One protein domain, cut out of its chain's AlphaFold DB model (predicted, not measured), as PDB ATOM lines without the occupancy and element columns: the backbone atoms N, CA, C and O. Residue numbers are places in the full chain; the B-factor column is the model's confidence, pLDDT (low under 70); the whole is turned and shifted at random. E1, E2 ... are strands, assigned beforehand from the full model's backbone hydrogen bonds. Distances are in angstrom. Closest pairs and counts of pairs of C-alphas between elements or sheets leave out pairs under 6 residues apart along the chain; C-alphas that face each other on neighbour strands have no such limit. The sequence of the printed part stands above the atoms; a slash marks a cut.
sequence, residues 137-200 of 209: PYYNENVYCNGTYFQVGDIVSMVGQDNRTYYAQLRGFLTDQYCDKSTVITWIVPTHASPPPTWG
ATOM      1  N   PRO A 137     -20.676 -33.975  24.148       86.81
ATOM      2  CA  PRO A 137     -19.641 -34.967  23.887       86.81
ATOM      3  C   PRO A 137     -18.288 -34.275  23.703       86.81
ATOM      4  O   PRO A 137     -18.183 -33.263  23.006       86.81
ATOM      5  N   TYR A 138     -17.244 -34.828  24.314       90.00
ATOM      6  CA  TYR A 138     -15.894 -34.270  24.231       90.00
ATOM      7  C   TYR A 138     -15.106 -34.902  23.077       90.00
ATOM      8  O   TYR A 138     -15.129 -36.121  22.890       90.00
ATOM      9  N   TYR A 139     -14.424 -34.065  22.293       94.38
ATOM     10  CA  TYR A 139     -13.592 -34.480  21.165       94.38
ATOM     11  C   TYR A 139     -12.144 -34.711  21.609       94.38
ATOM     12  O   TYR A 139     -11.583 -33.908  22.352       94.38
ATOM     13  N   ASN A 140     -11.526 -35.782  21.115       91.62
ATOM     14  CA  ASN A 140     -10.130 -36.121  21.365       91.62
ATOM     15  C   ASN A 140      -9.430 -36.488  20.049       91.62
ATOM     16  O   ASN A 140     -10.031 -37.079  19.152       91.62
ATOM     17  N   GLU A 141      -8.129 -36.210  19.975       94.19
ATOM     18  CA  GLU A 141      -7.257 -36.598  18.855       94.19
ATOM     19  C   GLU A 141      -6.611 -37.979  19.051       94.19
ATOM     20  O   GLU A 141      -5.964 -38.511  18.146       94.19
ATOM     21  N   ASN A 142      -6.736 -38.558  20.249       93.19
ATOM     22  CA  ASN A 142      -6.085 -39.806  20.621       93.19
ATOM     23  C   ASN A 142      -6.925 -40.602  21.635       93.19
ATOM     24  O   ASN A 142      -7.560 -40.021  22.517       93.19
ATOM     25  N   VAL A 143      -6.861 -41.933  21.567       93.56
ATOM     26  CA  VAL A 143      -7.496 -42.862  22.518       93.56
ATOM     27  C   VAL A 143      -6.578 -44.053  22.781       93.56
ATOM     28  O   VAL A 143      -6.007 -44.620  21.857       93.56
ATOM     29  N   TYR A 144      -6.489 -44.493  24.038       91.69
ATOM     30  CA  TYR A 144      -5.877 -45.776  24.380       91.69
ATOM     31  C   TYR A 144      -6.960 -46.846  24.535       91.69
ATOM     32  O   TYR A 144      -7.886 -46.684  25.339       91.69
ATOM     33  N   CYS A 145      -6.864 -47.948  23.792       89.19
ATOM     34  CA  CYS A 145      -7.801 -49.059  23.897       89.19
ATOM     35  C   CYS A 145      -7.137 -50.424  23.701       89.19
ATOM     36  O   CYS A 145      -6.333 -50.612  22.796       89.19
ATOM     37  N   ASN A 146      -7.508 -51.394  24.543       90.31
ATOM     38  CA  ASN A 146      -7.104 -52.804  24.433       90.31
ATOM     39  C   ASN A 146      -5.583 -53.050  24.337       90.31
ATOM     40  O   ASN A 146      -5.153 -54.005  23.703       90.31
ATOM     41  N   GLY A 147      -4.772 -52.204  24.982       91.94
ATOM     42  CA  GLY A 147      -3.306 -52.287  24.937       91.94
ATOM     43  C   GLY A 147      -2.649 -51.396  23.876       91.94
ATOM     44  O   GLY A 147      -1.438 -51.202  23.920       91.94
ATOM     45  N   THR A 148      -3.434 -50.815  22.968       92.94
ATOM     46  CA  THR A 148      -2.953 -50.060  21.804       92.94
ATOM     47  C   THR A 148      -3.345 -48.588  21.903       92.94
ATOM     48  O   THR A 148      -4.427 -48.242  22.382       92.94
ATOM     49  N   TYR A 149      -2.461 -47.701  21.449       94.62
ATOM     50  CA  TYR A 149      -2.743 -46.274  21.314       94.62
ATOM     51  C   TYR A 149      -3.167 -45.971  19.877       94.62
ATOM     52  O   TYR A 149      -2.492 -46.400  18.946       94.62
ATOM     53  N   PHE A 150      -4.263 -45.237  19.718       95.56
ATOM     54  CA  PHE A 150      -4.832 -44.838  18.435       95.56
ATOM     55  C   PHE A 150      -4.843 -43.312  18.328       95.56
ATOM     56  O   PHE A 150      -5.133 -42.621  19.311       95.56
ATOM     57  N   GLN A 151      -4.552 -42.788  17.144       96.38
ATOM     58  CA  GLN A 151      -4.491 -41.363  16.832       96.38
ATOM     59  C   GLN A 151      -5.307 -41.033  15.579       96.38
ATOM     60  O   GLN A 151      -5.586 -41.888  14.739       96.38
ATOM     61  N   VAL A 152      -5.698 -39.766  15.442       96.44
ATOM     62  CA  VAL A 152      -6.255 -39.254  14.183       96.44
ATOM     63  C   VAL A 152      -5.217 -39.398  13.069       96.44
ATOM     64  O   VAL A 152      -4.073 -38.981  13.222       96.44
ATOM     65  N   GLY A 153      -5.636 -39.976  11.944       95.12
ATOM     66  CA  GLY A 153      -4.785 -40.295  10.800       95.12
ATOM     67  C   GLY A 153      -4.464 -41.782  10.648       95.12
ATOM     68  O   GLY A 153      -4.229 -42.205   9.516       95.12
ATOM     69  N   ASP A 154      -4.523 -42.574  11.727       94.50
ATOM     70  CA  ASP A 154      -4.225 -44.012  11.686       94.50
ATOM     71  C   ASP A 154      -5.184 -44.767  10.749       94.50
ATOM     72  O   ASP A 154      -6.380 -44.462  10.673       94.50
ATOM     73  N   ILE A 155      -4.664 -45.798  10.077       93.81
ATOM     74  CA  ILE A 155      -5.458 -46.756   9.300       93.81
ATOM     75  C   ILE A 155      -5.733 -47.988  10.163       93.81
ATOM     76  O   ILE A 155      -4.808 -48.616  10.679       93.81
ATOM     77  N   VAL A 156      -7.007 -48.355  10.292       92.69
ATOM     78  CA  VAL A 156      -7.458 -49.524  11.057       92.69
ATOM     79  C   VAL A 156      -8.180 -50.526  10.165       92.69
ATOM     80  O   VAL A 156      -8.876 -50.150   9.222       92.69
ATOM     81  N   SER A 157      -8.038 -51.811  10.490       92.12
ATOM     82  CA  SER A 157      -8.838 -52.891   9.916       92.12
ATOM     83  C   SER A 157     -10.039 -53.201  10.812       92.12
ATOM     84  O   SER A 157      -9.925 -53.326  12.031       92.12
ATOM     85  N   MET A 158     -11.214 -53.330  10.203       90.38
ATOM     86  CA  MET A 158     -12.478 -53.653  10.861       90.38
ATOM     87  C   MET A 158     -13.101 -54.868  10.174       90.38
ATOM     88  O   MET A 158     -13.055 -54.975   8.952       90.38
ATOM     89  N   VAL A 159     -13.696 -55.780  10.941       91.94
ATOM     90  CA  VAL A 159     -14.408 -56.943  10.387       91.94
ATOM     91  C   VAL A 159     -15.905 -56.641  10.360       91.94
ATOM     92  O   VAL A 159     -16.485 -56.302  11.393       91.94
ATOM     93  N   GLY A 160     -16.514 -56.723   9.177       88.75
ATOM     94  CA  GLY A 160     -17.951 -56.534   8.976       88.75
ATOM     95  C   GLY A 160     -18.792 -57.736   9.425       88.75
ATOM     96  O   GLY A 160     -18.274 -58.806   9.737       88.75
ATOM     97  N   GLN A 161     -20.121 -57.579   9.423       91.12
ATOM     98  CA  GLN A 161     -21.061 -58.681   9.708       91.12
ATOM     99  C   GLN A 161     -21.005 -59.809   8.662       91.12
ATOM    100  O   GLN A 161     -21.432 -60.929   8.923       91.12
ATOM    101  N   ASP A 162     -20.469 -59.509   7.484       90.25
ATOM    102  CA  ASP A 162     -20.211 -60.414   6.368       90.25
ATOM    103  C   ASP A 162     -18.841 -61.119   6.461       90.25
ATOM    104  O   ASP A 162     -18.411 -61.766   5.503       90.25
ATOM    105  N   ASN A 163     -18.149 -60.992   7.601       87.25
ATOM    106  CA  ASN A 163     -16.792 -61.483   7.856       87.25
ATOM    107  C   ASN A 163     -15.728 -60.961   6.871       87.25
ATOM    108  O   ASN A 163     -14.661 -61.569   6.739       87.25
ATOM    109  N   ARG A 164     -15.975 -59.835   6.188       86.44
ATOM    110  CA  ARG A 164     -14.965 -59.183   5.344       86.44
ATOM    111  C   ARG A 164     -14.181 -58.147   6.137       86.44
ATOM    112  O   ARG A 164     -14.723 -57.458   6.999       86.44
ATOM    113  N   THR A 165     -12.894 -58.036   5.820       89.06
ATOM    114  CA  THR A 165     -12.021 -56.993   6.361       89.06
ATOM    115  C   THR A 165     -12.177 -55.725   5.533       89.06
ATOM    116  O   THR A 165     -11.874 -55.713   4.340       89.06
ATOM    117  N   TYR A 166     -12.610 -54.659   6.190       89.44
ATOM    118  CA  TYR A 166     -12.664 -53.301   5.669       89.44
ATOM    119  C   TYR A 166     -11.560 -52.471   6.309       89.44
ATOM    120  O   TYR A 166     -11.206 -52.698   7.466       89.44
ATOM    121  N   TYR A 167     -11.043 -51.491   5.576       91.69
ATOM    122  CA  TYR A 167     -10.085 -50.533   6.112       91.69
ATOM    123  C   TYR A 167     -10.736 -49.155   6.226       91.69
ATOM    124  O   TYR A 167     -11.585 -48.774   5.412       91.69
ATOM    125  N   ALA A 168     -10.349 -48.407   7.253       94.75
ATOM    126  CA  ALA A 168     -10.832 -47.056   7.482       94.75
ATOM    127  C   ALA A 168      -9.749 -46.191   8.133       94.75
ATOM    128  O   ALA A 168      -8.907 -46.690   8.881       94.75
ATOM    129  N   GLN A 169      -9.798 -44.888   7.873       95.31
ATOM    130  CA  GLN A 169      -8.966 -43.894   8.542       95.31
ATOM    131  C   GLN A 169      -9.691 -43.310   9.758       95.31
ATOM    132  O   GLN A 169     -10.853 -42.902   9.654       95.31
ATOM    133  N   LEU A 170      -8.991 -43.190  10.886       95.94
ATOM    134  CA  LEU A 170      -9.484 -42.496  12.077       95.94
ATOM    135  C   LEU A 170      -9.473 -40.973  11.848       95.94
ATOM    136  O   LEU A 170      -8.422 -40.389  11.591       95.94
ATOM    137  N   ARG A 171     -10.632 -40.311  11.953       95.31
ATOM    138  CA  ARG A 171     -10.775 -38.846  11.813       95.31
ATOM    139  C   ARG A 171     -10.932 -38.103  13.134       95.31
ATOM    140  O   ARG A 171     -10.695 -36.904  13.167       95.31
ATOM    141  N   GLY A 172     -11.326 -38.792  14.202       95.00
ATOM    142  CA  GLY A 172     -11.515 -38.195  15.521       95.00
ATOM    143  C   GLY A 172     -12.166 -39.160  16.499       95.00
ATOM    144  O   GLY A 172     -12.826 -40.112  16.083       95.00
ATOM    145  N   PHE A 173     -12.014 -38.895  17.793       95.38
ATOM    146  CA  PHE A 173     -12.640 -39.677  18.857       95.38
ATOM    147  C   PHE A 173     -13.631 -38.799  19.624       95.38
ATOM    148  O   PHE A 173     -13.296 -37.679  20.011       95.38
ATOM    149  N   LEU A 174     -14.838 -39.302  19.865       94.31
ATOM    150  CA  LEU A 174     -15.853 -38.655  20.692       94.31
ATOM    151  C   LEU A 174     -16.094 -39.482  21.951       94.31
ATOM    152  O   LEU A 174     -16.086 -40.715  21.927       94.31
ATOM    153  N   THR A 175     -16.317 -38.792  23.064       91.81
ATOM    154  CA  THR A 175     -16.576 -39.427  24.356       91.81
ATOM    155  C   THR A 175     -17.845 -38.869  24.977       91.81
ATOM    156  O   THR A 175     -17.963 -37.659  25.180       91.81
ATOM    157  N   ASP A 176     -18.775 -39.776  25.253       90.31
ATOM    158  CA  ASP A 176     -20.092 -39.544  25.853       90.31
ATOM    159  C   ASP A 176     -19.975 -39.272  27.377       90.31
ATOM    160  O   ASP A 176     -18.988 -39.675  28.000       90.31
ATOM    161  N   GLN A 177     -20.986 -38.651  28.005       88.50
ATOM    162  CA  GLN A 177     -21.140 -38.583  29.473       88.50
ATOM    163  C   GLN A 177     -21.002 -39.952  30.173       88.50
ATOM    164  O   GLN A 177     -20.519 -40.024  31.303       88.50
ATOM    165  N   TYR A 178     -21.362 -41.052  29.503       88.06
ATOM    166  CA  TYR A 178     -21.193 -42.424  29.995       88.06
ATOM    167  C   TYR A 178     -19.751 -42.960  29.861       88.06
ATOM    168  O   TYR A 178     -19.503 -44.135  30.126       88.06
ATOM    169  N   CYS A 179     -18.790 -42.124  29.448       87.00
ATOM    170  CA  CYS A 179     -17.392 -42.464  29.131       87.00
ATOM    171  C   CYS A 179     -17.185 -43.457  27.964       87.00
ATOM    172  O   CYS A 179     -16.029 -43.797  27.654       87.00
ATOM    173  N   ASP A 180     -18.271 -43.885  27.307       89.56
ATOM    174  CA  ASP A 180     -18.253 -44.675  26.073       89.56
ATOM    175  C   ASP A 180     -17.498 -43.905  24.982       89.56
ATOM    176  O   ASP A 180     -17.635 -42.684  24.848       89.56
ATOM    177  N   LYS A 181     -16.668 -44.625  24.218       90.62
ATOM    178  CA  LYS A 181     -15.844 -44.036  23.156       90.62
ATOM    179  C   LYS A 181     -16.396 -44.428  21.802       90.62
ATOM    180  O   LYS A 181     -16.592 -45.609  21.502       90.62
ATOM    181  N   SER A 182     -16.629 -43.415  20.991       92.44
ATOM    182  CA  SER A 182     -16.976 -43.539  19.590       92.44
ATOM    183  C   SER A 182     -15.897 -42.875  18.746       92.44
ATOM    184  O   SER A 182     -15.136 -42.027  19.211       92.44
ATOM    185  N   THR A 183     -15.818 -43.293  17.493       94.75
ATOM    186  CA  THR A 183     -14.811 -42.821  16.548       94.75
ATOM    187  C   THR A 183     -15.517 -42.354  15.287       94.75
ATOM    188  O   THR A 183     -16.423 -43.029  14.795       94.75
ATOM    189  N   VAL A 184     -15.088 -41.213  14.753       94.69
ATOM    190  CA  VAL A 184     -15.422 -40.789  13.392       94.69
ATOM    191  C   VAL A 184     -14.404 -41.423  12.454       94.69
ATOM    192  O   VAL A 184     -13.199 -41.241  12.639       94.69
ATOM    193  N   ILE A 185     -14.881 -42.159  11.457       95.12
ATOM    194  CA  ILE A 185     -14.043 -42.838  10.468       95.12
ATOM    195  C   ILE A 185     -14.369 -42.375   9.049       95.12
ATOM    196  O   ILE A 185     -15.512 -42.028   8.746       95.12
ATOM    197  N   THR A 186     -13.368 -42.414   8.173       95.50
ATOM    198  CA  THR A 186     -13.555 -42.366   6.718       95.50
ATOM    199  C   THR A 186     -13.216 -43.740   6.162       95.50
ATOM    200  O   THR A 186     -12.096 -44.216   6.343       95.50
ATOM    201  N   TRP A 187     -14.177 -44.390   5.509       94.06
ATOM    202  CA  TRP A 187     -13.941 -45.662   4.830       94.06
ATOM    203  C   TRP A 187     -12.965 -45.466   3.669       94.06
ATOM    204  O   TRP A 187     -13.047 -44.469   2.949       94.06
ATOM    205  N   ILE A 188     -12.058 -46.424   3.478       92.75
ATOM    206  CA  ILE A 188     -11.211 -46.475   2.285       92.75
ATOM    207  C   ILE A 188     -11.565 -47.708   1.457       92.75
ATOM    208  O   ILE A 188     -11.687 -48.824   1.967       92.75
ATOM    209  N   VAL A 189     -11.791 -47.484   0.167       89.56
ATOM    210  CA  VAL A 189     -12.334 -48.467  -0.770       89.56
ATOM    211  C   VAL A 189     -11.187 -49.068  -1.589       89.56
ATOM    212  O   VAL A 189     -10.374 -48.309  -2.126       89.56
ATOM    213  N   PRO A 190     -11.095 -50.406  -1.705       88.88
ATOM    214  CA  PRO A 190     -10.113 -51.050  -2.572       88.88
ATOM    215  C   PRO A 190     -10.370 -50.717  -4.046       88.88
ATOM    216  O   PRO A 190     -11.506 -50.787  -4.522       88.88
ATOM    217  N   THR A 191      -9.313 -50.392  -4.787       87.19
ATOM    218  CA  THR A 191      -9.366 -50.290  -6.255       87.19
ATOM    219  C   THR A 191      -9.174 -51.660  -6.915       87.19
ATOM    220  O   THR A 191      -8.794 -52.631  -6.269       87.19
ATOM    221  N   HIS A 192      -9.366 -51.757  -8.236       79.62
ATOM    222  CA  HIS A 192      -9.138 -53.004  -8.986       79.62
ATOM    223  C   HIS A 192      -7.683 -53.529  -8.895       79.62
ATOM    224  O   HIS A 192      -7.426 -54.690  -9.207       79.62
ATOM    225  N   ALA A 193      -6.722 -52.695  -8.485       78.81
ATOM    226  CA  ALA A 193      -5.328 -53.089  -8.293       78.81
ATOM    227  C   ALA A 193      -5.009 -53.576  -6.864       78.81
ATOM    228  O   ALA A 193      -3.893 -54.037  -6.631       78.81
ATOM    229  N   SER A 194      -5.942 -53.480  -5.906       78.94
ATOM    230  CA  SER A 194      -5.647 -53.807  -4.506       78.94
ATOM    231  C   SER A 194      -5.366 -55.299  -4.304       78.94
ATOM    232  O   SER A 194      -6.161 -56.128  -4.770       78.94
ATOM    233  N   PRO A 195      -4.309 -55.671  -3.561       78.75
ATOM    234  CA  PRO A 195      -4.082 -57.061  -3.195       78.75
ATOM    235  C   PRO A 195      -5.205 -57.579  -2.273       78.75
ATOM    236  O   PRO A 195      -5.864 -56.797  -1.584       78.75
ATOM    237  N   PRO A 196      -5.438 -58.905  -2.208       79.81
ATOM    238  CA  PRO A 196      -6.390 -59.476  -1.260       79.81
ATOM    239  C   PRO A 196      -6.036 -59.107   0.194       79.81
ATOM    240  O   PRO A 196      -4.847 -59.115   0.528       79.81
ATOM    241  N   PRO A 197      -7.018 -58.913   1.103       77.00
ATOM    242  CA  PRO A 197      -6.763 -58.521   2.500       77.00
ATOM    243  C   PRO A 197      -5.863 -59.479   3.301       77.00
ATOM    244  O   PRO A 197      -5.396 -59.141   4.384       77.00
ATOM    245  N   THR A 198      -5.626 -60.689   2.790       78.50
ATOM    246  CA  THR A 198      -4.710 -61.683   3.363       78.50
ATOM    247  C   THR A 198      -3.232 -61.398   3.091       78.50
ATOM    248  O   THR A 198      -2.390 -61.968   3.775       78.50
ATOM    249  N   TRP A 199      -2.901 -60.585   2.080       79.69
ATOM    250  CA  TRP A 199      -1.513 -60.220   1.759       79.69
ATOM    251  C   TRP A 199      -1.052 -59.020   2.597       79.69
ATOM    252  O   TRP A 199       0.089 -58.979   3.049       79.69
ATOM    253  N   GLY A 200      -1.948 -58.061   2.838       78.75
ATOM    254  CA  GLY A 200      -1.679 -56.874   3.644       78.75
ATOM    255  C   GLY A 200      -2.475 -55.662   3.171       78.75
ATOM    256  O   GLY A 200      -3.385 -55.782   2.356       78.75
TER     257      GLY A 200
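Overview. This is residues 137 to 200 of the 209 residues of the protein "Hypothetical protein" of Timema poppense (UniProt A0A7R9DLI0). A long, strongly twisted sheet built on bent strand E5 and its hairpin partner E6 is partly faced by the small hairpin E2 and E3, a sandwich, two sheets face to face, with strands crossed at 84 degrees. Short strands E1 and E4 lie beside different parts of E5, opposite E6. The 64 printed residues hold six named strands, E1 to E6 in chain order, and no named helix: all strand, with both sheets antiparallel. The whole is loose, radius of gyration of the C-alphas 13.7 A, and elongated, spanning 42 by 22 by 20 A.

Along the chain. Find C-alpha 138 at (-15.894, -34.270, 24.231), where E1, residues 138 to 140, begins its 6.7 A. Next come E2, 142 to 145, 10.0 A, and E3, 148 to 151, 10.1 A. E4, 155 to 159, runs 13.6 A; E5, 165 to 175, runs 25.6 A and bends by 78 degrees at residue 171. E6, 181 to 190, runs 27.3 A to C-alpha 190 at (-10.113, -51.050, -2.572).

Arrangement. Start at E1, antiparallel to E5, with N 140 and O 173 2.8 A apart. E1 runs on into E2 at 89 degrees. In the hairpin E2 and E3, look at N 145 and O 148, 2.8 A. The closest C-alphas of E2 and E5 are those of Asn 142 and Phe 173, 6.8 A. E4, E5 and E6 form a meander, each strand the antiparallel neighbour of the one before: N 158 and O 166 are 2.8 A apart, N 174 and O 182 2.8 A. E3 and E4 are apart.

Size, cuts and confidence. Look to Gln 177 and Ala 193 for the farthest C-alphas, 43.4 A. The printed part has no cut, its links between strands are tight, and no printed residue is under 70 in pLDDT.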